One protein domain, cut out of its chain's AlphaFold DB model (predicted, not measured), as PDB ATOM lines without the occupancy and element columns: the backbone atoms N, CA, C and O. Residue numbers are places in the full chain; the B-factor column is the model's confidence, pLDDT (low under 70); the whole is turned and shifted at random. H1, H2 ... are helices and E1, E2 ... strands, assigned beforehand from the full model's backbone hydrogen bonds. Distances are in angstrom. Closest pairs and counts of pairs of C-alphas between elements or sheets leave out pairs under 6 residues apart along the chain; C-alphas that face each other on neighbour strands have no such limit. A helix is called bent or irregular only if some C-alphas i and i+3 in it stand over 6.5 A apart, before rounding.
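What this domain is: This is residues 3 to 123 of the 134 residues of an uncharacterized protein of Chitinophagaceae bacterium (UniProt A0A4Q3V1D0). A long two-stranded ribbon, E1 beside E2, is covered on one side by the helical hairpin H2 and H3, with H3 next to the strands and H2 beyond it, while H1 packs on E1 near the strand's first residues. Two long links complete the picture: residues 18 to 37 fold back beside E1, and residues 53 to 71 swing out from the body, with residues 54 to 60 and 64 to 69 sticking out. The printed part has 121 residues, with three named helices and two named strands in the order E1, H1, H2, H3, E2; the sheet order is E1 - E2, antiparallel, and the class is mixed, helices and strands. The whole is only just compact, close to loose, with a radius of gyration of the C-alphas of 15.9 A and spans of 42 by 34 by 30 A.

Where its parts are: E1, residues 8 to 17, begins at C-alpha 8 (210.035, 216.011, 254.966), measures 25.8 A and bends by 60 degrees at residue 11. E2, residues 110 to 118, also measures 25.8 A and ends at C-alpha 118 (205.044, 214.061, 253.757). H3, residues 84 to 101, is 25.5 A long, with a kink of 28 degrees near residue 91; it is irregular, C-alphas 85 and 88 being 7.6 A apart. H2 is residues 72 to 82, beginning at C-alpha 72 (201.913, 204.795, 233.216). H1, residues 38 to 52, is 21.6 A long and only just irregular, with C-alphas 48 and 51 6.9 A apart.

How they stand to each other: E1 and E2 are antiparallel, at 163 degrees between their directions; N 10 and O 116, 2.8 A, and N 112 and O 15, 2.8 A, are within hydrogen-bond range. The closest C-alphas of E1 and H3 are those of Val 17 and Phe 99, 5.6 A; of H3 and E2, those of Ser 91 and Ala 114, 6.1 A. H2 and H3 form a helical hairpin and touch, with Ile 80 and Phe 87 closest at 5.3 A between C-alphas. They run opposite ways at a shallow tilt of 7 degrees, and H3 touches H2 with residues 86 to 94 alone. The closest C-alphas of E1 and H1 are those of Tyr 8 and Thr 45, 5.8 A. H1 and E2 are near each other, with 7 pairs of C-alphas within 10 A. H1 is apart from H2 and from H3. Every O i to N i+4 pair is within hydrogen-bond range in H2, against 9 of 11 in H1 and 12 of 14 in H3.

The domain as a whole: The two C-alphas farthest apart are those of Asp 23 and Lys 123, 45.3 A. The printed part has no cut. The links E1 to H1 and H1 to H2 are long, H3 to E2 is short, and H2 to H3 is tight. The mean pLDDT of the printed part is 89.5; residues 56, 62 to 66, 68 to 69 and 123 are under 70.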
ATOM      1  N   SER A   3     203.504 224.913 249.439       80.88
ATOM      2  CA  SER A   3     204.300 225.272 250.609       80.88
ATOM      3  C   SER A   3     204.934 224.008 251.173       80.88
ATOM      4  O   SER A   3     204.261 222.993 251.352       80.88
ATOM      5  N   PHE A   4     206.239 224.090 251.422       84.62
ATOM      6  CA  PHE A   4     207.087 222.965 251.820       84.62
ATOM      7  C   PHE A   4     207.662 223.122 253.236       84.62
ATOM      8  O   PHE A   4     208.561 222.383 253.608       84.62
ATOM      9  N   SER A   5     207.177 224.099 254.011       83.00
ATOM     10  CA  SER A   5     207.792 224.528 255.276       83.00
ATOM     11  C   SER A   5     207.909 223.414 256.315       83.00
ATOM     12  O   SER A   5     208.906 223.354 257.024       83.00
ATOM     13  N   ASP A   6     206.910 222.532 256.360       86.75
ATOM     14  CA  ASP A   6     206.853 221.390 257.279       86.75
ATOM     15  C   ASP A   6     207.112 220.059 256.551       86.75
ATOM     16  O   ASP A   6     206.975 218.986 257.136       86.75
ATOM     17  N   ALA A   7     207.448 220.113 255.256       90.50
ATOM     18  CA  ALA A   7     207.613 218.914 254.458       90.50
ATOM     19  C   ALA A   7     208.890 218.172 254.855       90.50
ATOM     20  O   ALA A   7     209.914 218.781 255.159       90.50
ATOM     21  N   TYR A   8     208.849 216.845 254.792       89.88
ATOM     22  CA  TYR A   8     210.035 216.011 254.966       89.88
ATOM     23  C   TYR A   8     209.975 214.776 254.079       89.88
ATOM     24  O   TYR A   8     208.905 214.298 253.689       89.88
ATOM     25  N   ILE A   9     211.148 214.237 253.771       93.69
ATOM     26  CA  ILE A   9     211.282 212.987 253.030       93.69
ATOM     27  C   ILE A   9     210.949 211.802 253.929       93.69
ATOM     28  O   ILE A   9     211.553 211.612 254.985       93.69
ATOM     29  N   LYS A  10     210.029 210.961 253.459       93.12
ATOM     30  CA  LYS A  10     209.699 209.681 254.083       93.12
ATOM     31  C   LYS A  10     210.611 208.566 253.580       93.12
ATOM     32  O   LYS A  10     211.154 207.814 254.377       93.12
ATOM     33  N   THR A  11     210.752 208.445 252.264       95.19
ATOM     34  CA  THR A  11     211.505 207.357 251.633       95.19
ATOM     35  C   THR A  11     212.030 207.777 250.264       95.19
ATOM     36  O   THR A  11     211.430 208.625 249.594       95.19
ATOM     37  N   ILE A  12     213.169 207.210 249.874       96.88
ATOM     38  CA  ILE A  12     213.863 207.466 248.613       96.88
ATOM     39  C   ILE A  12     214.214 206.129 247.965       96.88
ATOM     40  O   ILE A  12     214.781 205.256 248.619       96.88
ATOM     41  N   SER A  13     213.976 206.004 246.665       98.06
ATOM     42  CA  SER A  13     214.573 204.957 245.834       98.06
ATOM     43  C   SER A  13     215.388 205.608 244.724       98.06
ATOM     44  O   SER A  13     214.924 206.546 244.073       98.06
ATOM     45  N   VAL A  14     216.604 205.108 244.505       97.88
ATOM     46  CA  VAL A  14     217.477 205.564 243.417       97.88
ATOM     47  C   VAL A  14     217.759 204.392 242.494       97.88
ATOM     48  O   VAL A  14     218.135 203.310 242.949       97.88
ATOM     49  N   HIS A  15     217.566 204.591 241.197       98.38
ATOM     50  CA  HIS A  15     217.832 203.592 240.165       98.38
ATOM     51  C   HIS A  15     218.708 204.214 239.085       98.38
ATOM     52  O   HIS A  15     218.682 205.426 238.881       98.38
ATOM     53  N   ARG A  16     219.455 203.394 238.354       98.00
ATOM     54  CA  ARG A  16     220.166 203.829 237.152       98.00
ATOM     55  C   ARG A  16     219.381 203.400 235.926       98.00
ATOM     56  O   ARG A  16     219.021 202.231 235.816       98.00
ATOM     57  N   VAL A  17     219.167 204.321 234.997       98.12
ATOM     58  CA  VAL A  17     218.524 204.064 233.707       98.12
ATOM     59  C   VAL A  17     219.566 204.255 232.609       98.12
ATOM     60  O   VAL A  17     220.136 205.340 232.466       98.12
ATOM     61  N   GLY A  18     219.856 203.179 231.880       97.12
ATOM     62  CA  GLY A  18     220.746 203.186 230.717       97.12
ATOM     63  C   GLY A  18     220.018 203.513 229.412       97.12
ATOM     64  O   GLY A  18     218.793 203.607 229.378       97.12
ATOM     65  N   ASN A  19     220.771 203.639 228.323       96.88
ATOM     66  CA  ASN A  19     220.252 203.691 226.962       96.88
ATOM     67  C   ASN A  19     220.547 202.385 226.199       96.88
ATOM     68  O   ASN A  19     221.703 202.076 225.901       96.88
ATOM     69  N   LYS A  20     219.489 201.661 225.803       93.75
ATOM     70  CA  LYS A  20     219.580 200.416 225.015       93.75
ATOM     71  C   LYS A  20     220.333 200.584 223.692       93.75
ATOM     72  O   LYS A  20     220.976 199.648 223.239       93.75
ATOM     73  N   MET A  21     220.264 201.762 223.070       93.25
ATOM     74  CA  MET A  21     220.942 202.047 221.797       93.25
ATOM     75  C   MET A  21     222.444 202.296 221.944       93.25
ATOM     76  O   MET A  21     223.143 202.379 220.938       93.25
ATOM     77  N   LEU A  22     222.929 202.441 223.178       94.94
ATOM     78  CA  LEU A  22     224.341 202.623 223.511       94.94
ATOM     79  C   LEU A  22     224.919 201.396 224.238       94.94
ATOM     80  O   LEU A  22     225.968 201.511 224.867       94.94
ATOM     81  N   ASP A  23     224.223 200.252 224.184       94.00
ATOM     82  CA  ASP A  23     224.564 199.015 224.905       94.00
ATOM     83  C   ASP A  23     224.731 199.212 226.426       94.00
ATOM     84  O   ASP A  23     225.490 198.510 227.100       94.00
ATOM     85  N   GLU A  24     224.015 200.185 226.993       96.06
ATOM     86  CA  GLU A  24     223.984 200.428 228.432       96.06
ATOM     87  C   GLU A  24     222.856 199.636 229.103       96.06
ATOM     88  O   GLU A  24     221.826 199.326 228.506       96.06
ATOM     89  N   TYR A  25     223.021 199.374 230.398       94.94
ATOM     90  CA  TYR A  25     222.056 198.642 231.217       94.94
ATOM     91  C   TYR A  25     221.349 199.573 232.202       94.94
ATOM     92  O   TYR A  25     221.862 200.638 232.560       94.94
ATOM     93  N   PHE A  26     220.193 199.142 232.701       95.88
ATOM     94  CA  PHE A  26     219.598 199.713 233.906       95.88
ATOM     95  C   PHE A  26     220.046 198.930 235.149       95.88
ATOM     96  O   PHE A  26     220.412 197.757 235.069       95.88
ATOM     97  N   ALA A  27     220.011 199.580 236.309       97.94
ATOM     98  CA  ALA A  27     220.268 198.951 237.597       97.94
ATOM     99  C   ALA A  27     219.221 199.409 238.610       97.94
ATOM    100  O   ALA A  27     218.987 200.607 238.787       97.94
ATOM    101  N   LEU A  28     218.599 198.449 239.288       98.50
ATOM    102  CA  LEU A  28     217.618 198.716 240.329       98.50
ATOM    103  C   LEU A  28     218.305 198.688 241.692       98.50
ATOM    104  O   LEU A  28     219.073 197.769 241.976       98.50
ATOM    105  N   SER A  29     218.017 199.668 242.548       97.88
ATOM    106  CA  SER A  29     218.336 199.526 243.966       97.88
ATOM    107  C   SER A  29     217.597 198.322 244.547       97.88
ATOM    108  O   SER A  29     216.465 198.027 244.164       97.88
ATOM    109  N   ALA A  30     218.266 197.623 245.464       97.38
ATOM    110  CA  ALA A  30     217.719 196.439 246.124       97.38
ATOM    111  C   ALA A  30     216.720 196.783 247.242       97.38
ATOM    112  O   ALA A  30     215.913 195.941 247.623       97.38
ATOM    113  N   ALA A  31     216.816 197.992 247.796       97.12
ATOM    114  CA  ALA A  31     215.958 198.466 248.869       97.12
ATOM    115  C   ALA A  31     215.820 199.995 248.808       97.12
ATOM    116  O   ALA A  31     216.744 200.672 248.338       97.12
ATOM    117  N   PRO A  32     214.702 200.548 249.309       96.88
ATOM    118  CA  PRO A  32     214.576 201.980 249.514       96.88
ATOM    119  C   PRO A  32     215.446 202.439 250.693       96.88
ATOM    120  O   PRO A  32     215.806 201.664 251.582       96.88
ATOM    121  N   MET A  33     215.748 203.731 250.724       94.62
ATOM    122  CA  MET A  33     216.434 204.404 251.816       94.62
ATOM    123  C   MET A  33     215.456 205.309 252.563       94.62
ATOM    124  O   MET A  33     214.868 206.224 251.989       94.62
ATOM    125  N   GLU A  34     215.355 205.108 253.872       93.12
ATOM    126  CA  GLU A  34     214.711 206.055 254.779       93.12
ATOM    127  C   GLU A  34     215.802 206.874 255.482       93.12
ATOM    128  O   GLU A  34     216.626 206.294 256.204       93.12
ATOM    129  N   PRO A  35     215.864 208.204 255.290       89.06
ATOM    130  CA  PRO A  35     216.844 209.018 255.991       89.06
ATOM    131  C   PRO A  35     216.465 209.053 257.477       89.06
ATOM    132  O   PRO A  35     215.438 209.611 257.851       89.06
ATOM    133  N   LYS A  36     217.270 208.416 258.333       88.56
ATOM    134  CA  LYS A  36     217.012 208.345 259.786       88.56
ATOM    135  C   LYS A  36     217.507 209.579 260.534       88.56
ATOM    136  O   LYS A  36     216.886 209.987 261.508       88.56
ATOM    137  N   ASP A  37     218.616 210.142 260.069       92.38
ATOM    138  CA  ASP A  37     219.244 211.326 260.641       92.38
ATOM    139  C   ASP A  37     218.492 212.604 260.242       92.38
ATOM    140  O   ASP A  37     218.140 212.792 259.077       92.38
ATOM    141  N   GLU A  38     218.236 213.478 261.215       90.50
ATOM    142  CA  GLU A  38     217.400 214.663 261.014       90.50
ATOM    143  C   GLU A  38     218.083 215.713 260.129       90.50
ATOM    144  O   GLU A  38     217.435 216.314 259.271       90.50
ATOM    145  N   LEU A  39     219.404 215.876 260.256       91.94
ATOM    146  CA  LEU A  39     220.175 216.779 259.403       91.94
ATOM    147  C   LEU A  39     220.142 216.302 257.944       91.94
ATOM    148  O   LEU A  39     219.917 217.102 257.033       91.94
ATOM    149  N   LEU A  40     220.310 214.998 257.711       91.50
ATOM    150  CA  LEU A  40     220.220 214.409 256.377       91.50
ATOM    151  C   LEU A  40     218.822 214.578 255.769       91.50
ATOM    152  O   LEU A  40     218.715 214.935 254.593       91.50
ATOM    153  N   LYS A  41     217.752 214.361 256.547       91.19
ATOM    154  CA  LYS A  41     216.376 214.609 256.082       91.19
ATOM    155  C   LYS A  41     216.196 216.052 255.636       91.19
ATOM    156  O   LYS A  41     215.669 216.273 254.547       91.19
ATOM    157  N   GLN A  42     216.631 217.018 256.444       90.06
ATOM    158  CA  GLN A  42     216.507 218.442 256.126       90.06
ATOM    159  C   GLN A  42     217.282 218.798 254.854       90.06
ATOM    160  O   GLN A  42     216.715 219.404 253.943       90.06
ATOM    161  N   LEU A  43     218.537 218.352 254.747       92.06
ATOM    162  CA  LEU A  43     219.389 218.626 253.590       92.06
ATOM    163  C   LEU A  43     218.801 218.053 252.297       92.06
ATOM    164  O   LEU A  43     218.719 218.757 251.291       92.06
ATOM    165  N   LEU A  44     218.365 216.790 252.318       93.44
ATOM    166  CA  LEU A  44     217.774 216.149 251.144       93.44
ATOM    167  C   LEU A  44     216.420 216.770 250.788       93.44
ATOM    168  O   LEU A  44     216.138 216.981 249.612       93.44
ATOM    169  N   THR A  45     215.601 217.112 251.783       91.94
ATOM    170  CA  THR A  45     214.312 217.779 251.545       91.94
ATOM    171  C   THR A  45     214.527 219.116 250.843       91.94
ATOM    172  O   THR A  45     213.911 219.370 249.809       91.94
ATOM    173  N   GLN A  46     215.455 219.939 251.339       89.75
ATOM    174  CA  GLN A  46     215.812 221.205 250.704       89.75
ATOM    175  C   GLN A  46     216.380 220.995 249.294       89.75
ATOM    176  O   GLN A  46     215.984 221.692 248.359       89.75
ATOM    177  N   TYR A  47     217.277 220.021 249.120       92.12
ATOM    178  CA  TYR A  47     217.861 219.683 247.821       92.12
ATOM    179  C   TYR A  47     216.787 219.375 246.770       92.12
ATOM    180  O   TYR A  47     216.786 219.991 245.705       92.12
ATOM    181  N   PHE A  48     215.839 218.487 247.077       92.69
ATOM    182  CA  PHE A  48     214.809 218.087 246.115       92.69
ATOM    183  C   PHE A  48     213.698 219.128 245.921       92.69
ATOM    184  O   PHE A  48     213.133 219.194 244.830       92.69
ATOM    185  N   LEU A  49     213.359 219.927 246.940       90.19
ATOM    186  CA  LEU A  49     212.235 220.872 246.864       90.19
ATOM    187  C   LEU A  49     212.633 222.287 246.425       90.19
ATOM    188  O   LEU A  49     211.797 222.986 245.854       90.19
ATOM    189  N   SER A  50     213.894 222.700 246.602       89.00
ATOM    190  CA  SER A  50     214.363 224.037 246.194       89.00
ATOM    191  C   SER A  50     214.090 224.406 244.726       89.00
ATOM    192  O   SER A  50     213.748 225.568 244.479       89.00
ATOM    193  N   PRO A  51     214.124 223.482 243.735       87.50
ATOM    194  CA  PRO A  51     213.747 223.824 242.364       87.50
ATOM    195  C   PRO A  51     212.282 224.254 242.219       87.50
ATOM    196  O   PRO A  51     211.966 225.014 241.309       87.50
ATOM    197  N   PHE A  52     211.388 223.810 243.109       83.56
ATOM    198  CA  PHE A  52     209.950 224.086 243.039       83.56
ATOM    199  C   PHE A  52     209.534 225.383 243.747       83.56
ATOM    200  O   PHE A  52     208.440 225.878 243.496       83.56
ATOM    201  N   GLU A  53     210.385 225.975 244.591       79.69
ATOM    202  CA  GLU A  53     210.060 227.210 245.331       79.69
ATOM    203  C   GLU A  53     209.788 228.411 244.414       79.69
ATOM    204  O   GLU A  53     209.009 229.299 244.754       79.69
ATOM    205  N   LYS A  54     210.443 228.443 243.249       74.19
ATOM    206  CA  LYS A  54     210.376 229.558 242.290       74.19
ATOM    207  C   LYS A  54     209.488 229.261 241.081       74.19
ATOM    208  O   LYS A  54     209.324 230.130 240.227       74.19
ATOM    209  N   VAL A  55     208.932 228.052 240.993       72.31
ATOM    210  CA  VAL A  55     208.098 227.622 239.866       72.31
ATOM    211  C   VAL A  55     206.640 227.932 240.184       72.31
ATOM    212  O   VAL A  55     206.035 227.324 241.063       72.31
ATOM    213  N   ASN A  56     206.070 228.887 239.449       67.12
ATOM    214  CA  ASN A  56     204.639 229.199 239.514       67.12
ATOM    215  C   ASN A  56     203.818 228.458 238.449       67.12
ATOM    216  O   ASN A  56     202.587 228.469 238.516       67.12
ATOM    217  N   ASP A  57     204.484 227.806 237.494       73.06
ATOM    218  CA  ASP A  57     203.830 227.137 236.377       73.06
ATOM    219  C   ASP A  57     203.448 225.702 236.742       73.06
ATOM    220  O   ASP A  57     204.273 224.893 237.171       73.06
ATOM    221  N   LEU A  58     202.169 225.380 236.552       71.06
ATOM    222  CA  LEU A  58     201.659 224.022 236.662       71.06
ATOM    223  C   LEU A  58     201.535 223.433 235.260       71.06
ATOM    224  O   LEU A  58     200.696 223.865 234.468       71.06
ATOM    225  N   TYR A  59     202.326 222.405 234.977       75.00
ATOM    226  CA  TYR A  59     202.198 221.636 233.746       75.00
ATOM    227  C   TYR A  59     201.295 220.432 233.973       75.00
ATOM    228  O   TYR A  59     201.369 219.753 234.998       75.00
ATOM    229  N   ARG A  60     200.445 220.153 232.989       72.50
ATOM    230  CA  ARG A  60     199.601 218.966 232.967       72.50
ATOM    231  C   ARG A  60     199.868 218.218 231.676       72.50
ATOM    232  O   ARG A  60     199.614 218.734 230.592       72.50
ATOM    233  N   PHE A  61     200.405 217.017 231.816       70.81
ATOM    234  CA  PHE A  61     200.693 216.144 230.692       70.81
ATOM    235  C   PHE A  61     199.472 215.271 230.420       70.81
ATOM    236  O   PHE A  61     198.956 214.617 231.326       70.81
ATOM    237  N   TYR A  62     199.014 215.277 229.173       68.06
ATOM    238  CA  TYR A  62     197.892 214.473 228.706       68.06
ATOM    239  C   TYR A  62     198.383 213.487 227.649       68.06
ATOM    240  O   TYR A  62     199.293 213.801 226.881       68.06
ATOM    241  N   GLN A  63     197.771 212.308 227.586       65.62
ATOM    242  CA  GLN A  63     197.911 211.429 226.426       65.62
ATOM    243  C   GLN A  63     196.963 211.863 225.308       65.62
ATOM    244  O   GLN A  63     195.964 212.534 225.562       65.62
ATOM    245  N   VAL A  64     197.270 211.445 224.076       63.59
ATOM    246  CA  VAL A  64     196.567 211.839 222.838       63.59
ATOM    247  C   VAL A  64     195.043 211.670 222.933       63.59
ATOM    248  O   VAL A  64     194.310 212.490 222.393       63.59
ATOM    249  N   ASN A  65     194.567 210.673 223.687       66.38
ATOM    250  CA  ASN A  65     193.137 210.377 223.834       66.38
ATOM    251  C   ASN A  65     192.531 210.856 225.163       66.38
ATOM    252  O   ASN A  65     191.381 210.541 225.455       66.38
ATOM    253  N   ASN A  66     193.293 211.588 225.980       63.53
ATOM    254  CA  ASN A  66     192.896 212.061 227.308       63.53
ATOM    255  C   ASN A  66     192.458 210.950 228.292       63.53
ATOM    256  O   ASN A  66     191.836 211.234 229.315       63.53
ATOM    257  N   ASP A  67     192.791 209.692 227.991       71.19
ATOM    258  CA  ASP A  67     192.533 208.549 228.859       71.19
ATOM    259  C   ASP A  67     193.643 208.449 229.910       71.19
ATOM    260  O   ASP A  67     194.742 207.961 229.645       71.19
ATOM    261  N   LEU A  68     193.365 208.949 231.117       66.56
ATOM    262  CA  LEU A  68     194.279 208.840 232.259       66.56
ATOM    263  C   LEU A  68     194.597 207.377 232.600       66.56
ATOM    264  O   LEU A  68     195.687 207.100 233.098       66.56
ATOM    265  N   GLY A  69     193.692 206.453 232.265       64.94
ATOM    266  CA  GLY A  69     193.857 205.013 232.420       64.94
ATOM    267  C   GLY A  69     194.915 204.397 231.503       64.94
ATOM    268  O   GLY A  69     195.198 203.210 231.631       64.94
ATOM    269  N   LEU A  70     195.549 205.165 230.618       71.00
ATOM    270  CA  LEU A  70     196.686 204.706 229.816       71.00
ATOM    271  C   LEU A  70     198.011 205.367 230.229       71.00
ATOM    272  O   LEU A  70     199.064 205.034 229.679       71.00
ATOM    273  N   ASN A  71     197.999 206.293 231.194       81.94
ATOM    274  CA  ASN A  71     199.198 207.003 231.623       81.94
ATOM    275  C   ASN A  71     199.938 206.206 232.704       81.94
ATOM    276  O   ASN A  71     199.539 206.179 233.865       81.94
ATOM    277  N   THR A  72     201.067 205.603 232.324       84.50
ATOM    278  CA  THR A  72     201.913 204.795 233.216       84.50
ATOM    279  C   THR A  72     202.311 205.530 234.497       84.50
ATOM    280  O   THR A  72     202.285 204.943 235.573       84.50
ATOM    281  N   ILE A  73     202.652 206.822 234.412       88.69
ATOM    282  CA  ILE A  73     203.078 207.609 235.580       88.69
ATOM    283  C   ILE A  73     201.888 207.961 236.478       88.69
ATOM    284  O   ILE A  73     202.038 207.997 237.697       88.69
ATOM    285  N   PHE A  74     200.706 208.184 235.898       88.50
ATOM    286  CA  PHE A  74     199.481 208.378 236.673       88.50
ATOM    287  C   PHE A  74     199.144 207.122 237.485       88.50
ATOM    288  O   PHE A  74     198.957 207.228 238.691       88.50
ATOM    289  N   HIS A  75     199.158 205.943 236.856       89.19
ATOM    290  CA  HIS A  75     198.947 204.665 237.551       89.19
ATOM    291  C   HIS A  75     199.990 204.394 238.624       89.19
ATOM    292  O   HIS A  75     199.648 203.959 239.718       89.19
ATOM    293  N   ALA A  76     201.258 204.689 238.334       92.25
ATOM    294  CA  ALA A  76     202.327 204.562 239.312       92.25
ATOM    295  C   ALA A  76     202.068 205.451 240.541       92.25
ATOM    296  O   ALA A  76     202.179 204.996 241.677       92.25
ATOM    297  N   ALA A  77     201.677 206.711 240.332       91.75
ATOM    298  CA  ALA A  77     201.330 207.605 241.430       91.75
ATOM    299  C   ALA A  77     200.101 207.105 242.207       91.75
ATOM    300  O   ALA A  77     200.149 207.051 243.435       91.75
ATOM    301  N   ASP A  78     199.030 206.710 241.515       92.19
ATOM    302  CA  ASP A  78     197.797 206.203 242.128       92.19
ATOM    303  C   ASP A  78     198.049 204.960 242.993       92.19
ATOM    304  O   ASP A  78     197.605 204.904 244.142       92.19
ATOM    305  N   ALA A  79     198.862 204.019 242.503       94.12
ATOM    306  CA  ALA A  79     199.276 202.834 243.251       94.12
ATOM    307  C   ALA A  79     200.032 203.200 244.539       94.12
ATOM    308  O   ALA A  79     199.699 202.699 245.610       94.12
ATOM    309  N   ILE A  80     200.990 204.132 244.463       95.56
ATOM    310  CA  ILE A  80     201.776 204.587 245.624       95.56
ATOM    311  C   ILE A  80     200.900 205.294 246.663       95.56
ATOM    312  O   ILE A  80     201.117 205.137 247.866       95.56
ATOM    313  N   PHE A  81     199.936 206.110 246.231       93.19
ATOM    314  CA  PHE A  81     199.043 206.810 247.157       93.19
ATOM    315  C   PHE A  81     197.974 205.889 247.754       93.19
ATOM    316  O   PHE A  81     197.588 206.096 248.906       93.19
ATOM    317  N   THR A  82     197.535 204.870 247.011       95.81
ATOM    318  CA  THR A  82     196.586 203.850 247.481       95.81
ATOM    319  C   THR A  82     197.241 202.889 248.470       95.81
ATOM    320  O   THR A  82     196.693 202.644 249.544       95.81
ATOM    321  N   ASP A  83     198.431 202.386 248.144       96.56
ATOM    322  CA  ASP A  83     199.235 201.538 249.020       96.56
ATOM    323  C   ASP A  83     200.698 202.012 249.051       96.56
ATOM    324  O   ASP A  83     201.522 201.597 248.228       96.56
ATOM    325  N   PRO A  84     201.070 202.834 250.050       94.56
ATOM    326  CA  PRO A  84     202.432 203.339 250.191       94.56
ATOM    327  C   PRO A  84     203.510 202.267 250.390       94.56
ATOM    328  O   PRO A  84     204.692 202.602 250.296       94.56
ATOM    329  N   SER A  85     203.153 201.015 250.701       95.69
ATOM    330  CA  SER A  85     204.128 199.923 250.824       95.69
ATOM    331  C   SER A  85     204.715 199.504 249.471       95.69
ATOM    332  O   SER A  85     205.857 199.050 249.412       95.69
ATOM    333  N   THR A  86     203.994 199.769 248.377       96.75
ATOM    334  CA  THR A  86     204.411 199.466 246.997       96.75
ATOM    335  C   THR A  86     205.445 200.448 246.441       96.75
ATOM    336  O   THR A  86     205.987 200.222 245.363       96.75
ATOM    337  N   PHE A  87     205.768 201.526 247.170       97.69
ATOM    338  CA  PHE A  87     206.612 202.629 246.693       97.69
ATOM    339  C   PHE A  87     207.888 202.175 245.980       97.69
ATOM    340  O   PHE A  87     208.205 202.663 244.896       97.69
ATOM    341  N   HIS A  88     208.626 201.243 246.588       98.06
ATOM    342  CA  HIS A  88     209.890 200.792 246.023       98.06
ATOM    343  C   HIS A  88     209.689 199.973 244.743       98.06
ATOM    344  O   HIS A  88     210.346 200.243 243.741       98.06
ATOM    345  N   GLU A  89     208.756 199.024 244.748       97.94
ATOM    346  CA  GLU A  89     208.428 198.207 243.575       97.94
ATOM    347  C   GLU A  89     207.954 199.083 242.409       97.94
ATOM    348  O   GLU A  89     208.512 199.018 241.315       97.94
ATOM    349  N   VAL A  90     207.035 200.012 242.670       97.88
ATOM    350  CA  VAL A  90     206.548 200.948 241.651       97.88
ATOM    351  C   VAL A  90     207.684 201.832 241.120       97.88
ATOM    352  O   VAL A  90     207.771 202.080 239.918       97.88
ATOM    353  N   SER A  91     208.618 202.280 241.969       98.00
ATOM    354  CA  SER A  91     209.791 203.033 241.496       98.00
ATOM    355  C   SER A  91     210.720 202.206 240.593       98.00
ATOM    356  O   SER A  91     211.273 202.738 239.626       98.00
ATOM    357  N   GLN A  92     210.827 200.895 240.837       98.19
ATOM    358  CA  GLN A  92     211.539 199.977 239.949       98.19
ATOM    359  C   GLN A  92     210.807 199.795 238.613       98.19
ATOM    360  O   GLN A  92     211.460 199.742 237.568       98.19
ATOM    361  N   ASP A  93     209.475 199.732 238.626       97.12
ATOM    362  CA  ASP A  93     208.655 199.654 237.413       97.12
ATOM    363  C   ASP A  93     208.833 200.902 236.541       97.12
ATOM    364  O   ASP A  93     209.015 200.779 235.330       97.12
ATOM    365  N   ILE A  94     208.880 202.095 237.146       96.94
ATOM    366  CA  ILE A  94     209.179 203.348 236.432       96.94
ATOM    367  C   ILE A  94     210.576 203.285 235.802       96.94
ATOM    368  O   ILE A  94     210.736 203.644 234.636       96.94
ATOM    369  N   ALA A  95     211.594 202.809 236.529       97.50
ATOM    370  CA  ALA A  95     212.950 202.678 235.986       97.50
ATOM    371  C   ALA A  95     213.004 201.713 234.791       97.50
ATOM    372  O   ALA A  95     213.625 202.029 233.772       97.50
ATOM    373  N   ARG A  96     212.323 200.561 234.893       96.56
ATOM    374  CA  ARG A  96     212.191 199.590 233.797       96.56
ATOM    375  C   ARG A  96     211.471 200.208 232.603       96.56
ATOM    376  O   ARG A  96     211.961 200.103 231.486       96.56
ATOM    377  N   PHE A  97     210.370 200.913 232.836       95.06
ATOM    378  CA  PHE A  97     209.637 201.615 231.788       95.06
ATOM    379  C   PHE A  97     210.518 202.637 231.058       95.06
ATOM    380  O   PHE A  97     210.602 202.594 229.835       95.06
ATOM    381  N   LEU A  98     211.233 203.501 231.788       95.12
ATOM    382  CA  LEU A  98     212.128 204.497 231.189       95.12
ATOM    383  C   LEU A  98     213.214 203.849 230.330       95.12
ATOM    384  O   LEU A  98     213.464 204.312 229.216       95.12
ATOM    385  N   PHE A  99     213.823 202.766 230.819       96.69
ATOM    386  CA  PHE A  99     214.794 201.993 230.050       96.69
ATOM    387  C   PHE A  99     214.170 201.441 228.768       96.69
ATOM    388  O   PHE A  99     214.731 201.615 227.688       96.69
ATOM    389  N   GLU A 100     212.980 200.841 228.862       94.56
ATOM    390  CA  GLU A 100     212.305 200.241 227.713       94.56
ATOM    391  C   GLU A 100     211.869 201.261 226.658       94.56
ATOM    392  O   GLU A 100     211.937 200.965 225.463       94.56
ATOM    393  N   THR A 101     211.476 202.461 227.077       91.88
ATOM    394  CA  THR A 101     211.044 203.537 226.172       91.88
ATOM    395  C   THR A 101     212.179 204.408 225.640       91.88
ATOM    396  O   THR A 101     211.943 205.244 224.775       91.88
ATOM    397  N   THR A 102     213.404 204.253 226.147       93.31
ATOM    398  CA  THR A 102     214.558 205.007 225.645       93.31
ATOM    399  C   THR A 102     215.036 204.399 224.327       93.31
ATOM    400  O   THR A 102     215.643 203.328 224.311       93.31
ATOM    401  N   ASP A 103     214.770 205.092 223.219       91.50
ATOM    402  CA  ASP A 103     214.966 204.589 221.852       91.50
ATOM    403  C   ASP A 103     215.821 205.509 220.957       91.50
ATOM    404  O   ASP A 103     215.977 205.254 219.764       91.50
ATOM    405  N   HIS A 104     216.418 206.565 221.522       94.00
ATOM    406  CA  HIS A 104     217.177 207.552 220.757       94.00
ATOM    407  C   HIS A 104     218.612 207.741 221.295       94.00
ATOM    408  O   HIS A 104     218.795 208.001 222.487       94.00
ATOM    409  N   PRO A 105     219.658 207.729 220.440       92.19
ATOM    410  CA  PRO A 105     221.066 207.756 220.872       92.19
ATOM    411  C   PRO A 105     221.508 209.066 221.547       92.19
ATOM    412  O   PRO A 105     222.553 209.120 222.182       92.19
ATOM    413  N   LYS A 106     220.728 210.149 221.412       94.88
ATOM    414  CA  LYS A 106     220.996 211.427 222.106       94.88
ATOM    415  C   LYS A 106     220.462 211.483 223.540       94.88
ATOM    416  O   LYS A 106     220.761 212.446 224.245       94.88
ATOM    417  N   ILE A 107     219.670 210.500 223.965       94.06
ATOM    418  CA  ILE A 107     219.213 210.404 225.351       94.06
ATOM    419  C   ILE A 107     220.373 209.846 226.175       94.06
ATOM    420  O   ILE A 107     220.927 208.799 225.848       94.06
ATOM    421  N   ARG A 108     220.781 210.575 227.214       94.19
ATOM    422  CA  ARG A 108     221.880 210.160 228.094       94.19
ATOM    423  C   ARG A 108     221.351 209.233 229.183       94.19
ATOM    424  O   ARG A 108     220.251 209.462 229.682       94.19
ATOM    425  N   SER A 109     222.160 208.253 229.583       95.38
ATOM    426  CA  SER A 109     221.923 207.519 230.822       95.38
ATOM    427  C   SER A 109     221.984 208.443 232.036       95.38
ATOM    428  O   SER A 109     222.599 209.515 232.013       95.38
ATOM    429  N   GLY A 110     221.333 208.021 233.112       96.19
ATOM    430  CA  GLY A 110     221.261 208.812 234.327       96.19
ATOM    431  C   GLY A 110     220.617 208.072 235.483       96.19
ATOM    432  O   GLY A 110     220.396 206.860 235.447       96.19
ATOM    433  N   GLU A 111     220.332 208.836 236.527       97.06
ATOM    434  CA  GLU A 111     219.715 208.350 237.750       97.06
ATOM    435  C   GLU A 111     218.241 208.753 237.784       97.06
ATOM    436  O   GLU A 111     217.887 209.909 237.543       97.06
ATOM    437  N   LEU A 112     217.381 207.791 238.104       97.19
ATOM    438  CA  LEU A 112     216.002 208.039 238.488       97.19
ATOM    439  C   LEU A 112     215.945 208.161 240.008       97.19
ATOM    440  O   LEU A 112     216.220 207.194 240.720       97.19
ATOM    441  N   TYR A 113     215.521 209.328 240.483       97.06
ATOM    442  CA  TYR A 113     215.219 209.579 241.884       97.06
ATOM    443  C   TYR A 113     213.705 209.547 242.093       97.06
ATOM    444  O   TYR A 113     212.994 210.442 241.635       97.06
ATOM    445  N   ALA A 114     213.209 208.536 242.803       96.88
ATOM    446  CA  ALA A 114     211.847 208.513 243.319       96.88
ATOM    447  C   ALA A 114     211.881 208.924 244.794       96.88
ATOM    448  O   ALA A 114     212.583 208.305 245.595       96.88
ATOM    449  N   VAL A 115     211.132 209.965 245.162       96.19
ATOM    450  CA  VAL A 115     211.148 210.529 246.520       96.19
ATOM    451  C   VAL A 115     209.722 210.742 247.010       96.19
ATOM    452  O   VAL A 115     208.940 211.454 246.382       96.19
ATOM    453  N   SER A 116     209.386 210.127 248.143       94.88
ATOM    454  CA  SER A 116     208.113 210.344 248.828       94.88
ATOM    455  C   SER A 116     208.284 211.409 249.902       94.88
ATOM    456  O   SER A 116     209.113 211.267 250.804       94.88
ATOM    457  N   PHE A 117     207.465 212.453 249.824       92.94
ATOM    458  CA  PHE A 117     207.400 213.510 250.823       92.94
ATOM    459  C   PHE A 117     206.121 213.388 251.646       92.94
ATOM    460  O   PHE A 117     205.071 212.990 251.136       92.94
ATOM    461  N   LYS A 118     206.202 213.790 252.909       90.12
ATOM    462  CA  LYS A 118     205.044 214.061 253.757       90.12
ATOM    463  C   LYS A 118     204.915 215.550 254.033       90.12
ATOM    464  O   LYS A 118     205.864 216.299 253.839       90.12
ATOM    465  N   ASP A 119     203.710 215.945 254.433       89.56
ATOM    466  CA  ASP A 119     203.362 217.286 254.912       89.56
ATOM    467  C   ASP A 119     203.623 218.430 253.913       89.56
ATOM    468  O   ASP A 119     203.760 219.597 254.277       89.56
ATOM    469  N   ILE A 120     203.588 218.110 252.614       87.94
ATOM    470  CA  ILE A 120     203.496 219.119 251.556       87.94
ATOM    471  C   ILE A 120     202.109 219.769 251.602       87.94
ATOM    472  O   ILE A 120     201.083 219.101 251.458       87.94
ATOM    473  N   GLN A 121     202.072 221.094 251.726       82.88
ATOM    474  CA  GLN A 121     200.833 221.861 251.751       82.88
ATOM    475  C   GLN A 121     200.532 222.474 250.386       82.88
ATOM    476  O   GLN A 121     201.232 223.358 249.890       82.88
ATOM    477  N   LEU A 122     199.416 222.073 249.790       76.00
ATOM    478  CA  LEU A 122     198.916 222.661 248.550       76.00
ATOM    479  C   LEU A 122     197.983 223.832 248.866       76.00
ATOM    480  O   LEU A 122     196.773 223.656 249.017       76.00
ATOM    481  N   LYS A 123     198.511 225.062 248.933       64.44
ATOM    482  CA  LYS A 123     197.648 226.247 249.065       64.44
ATOM    483  C   LYS A 123     196.992 226.534 247.704       64.44
ATOM    484  O   LYS A 123     197.692 226.814 246.726       64.44
TER     485      LYS A 123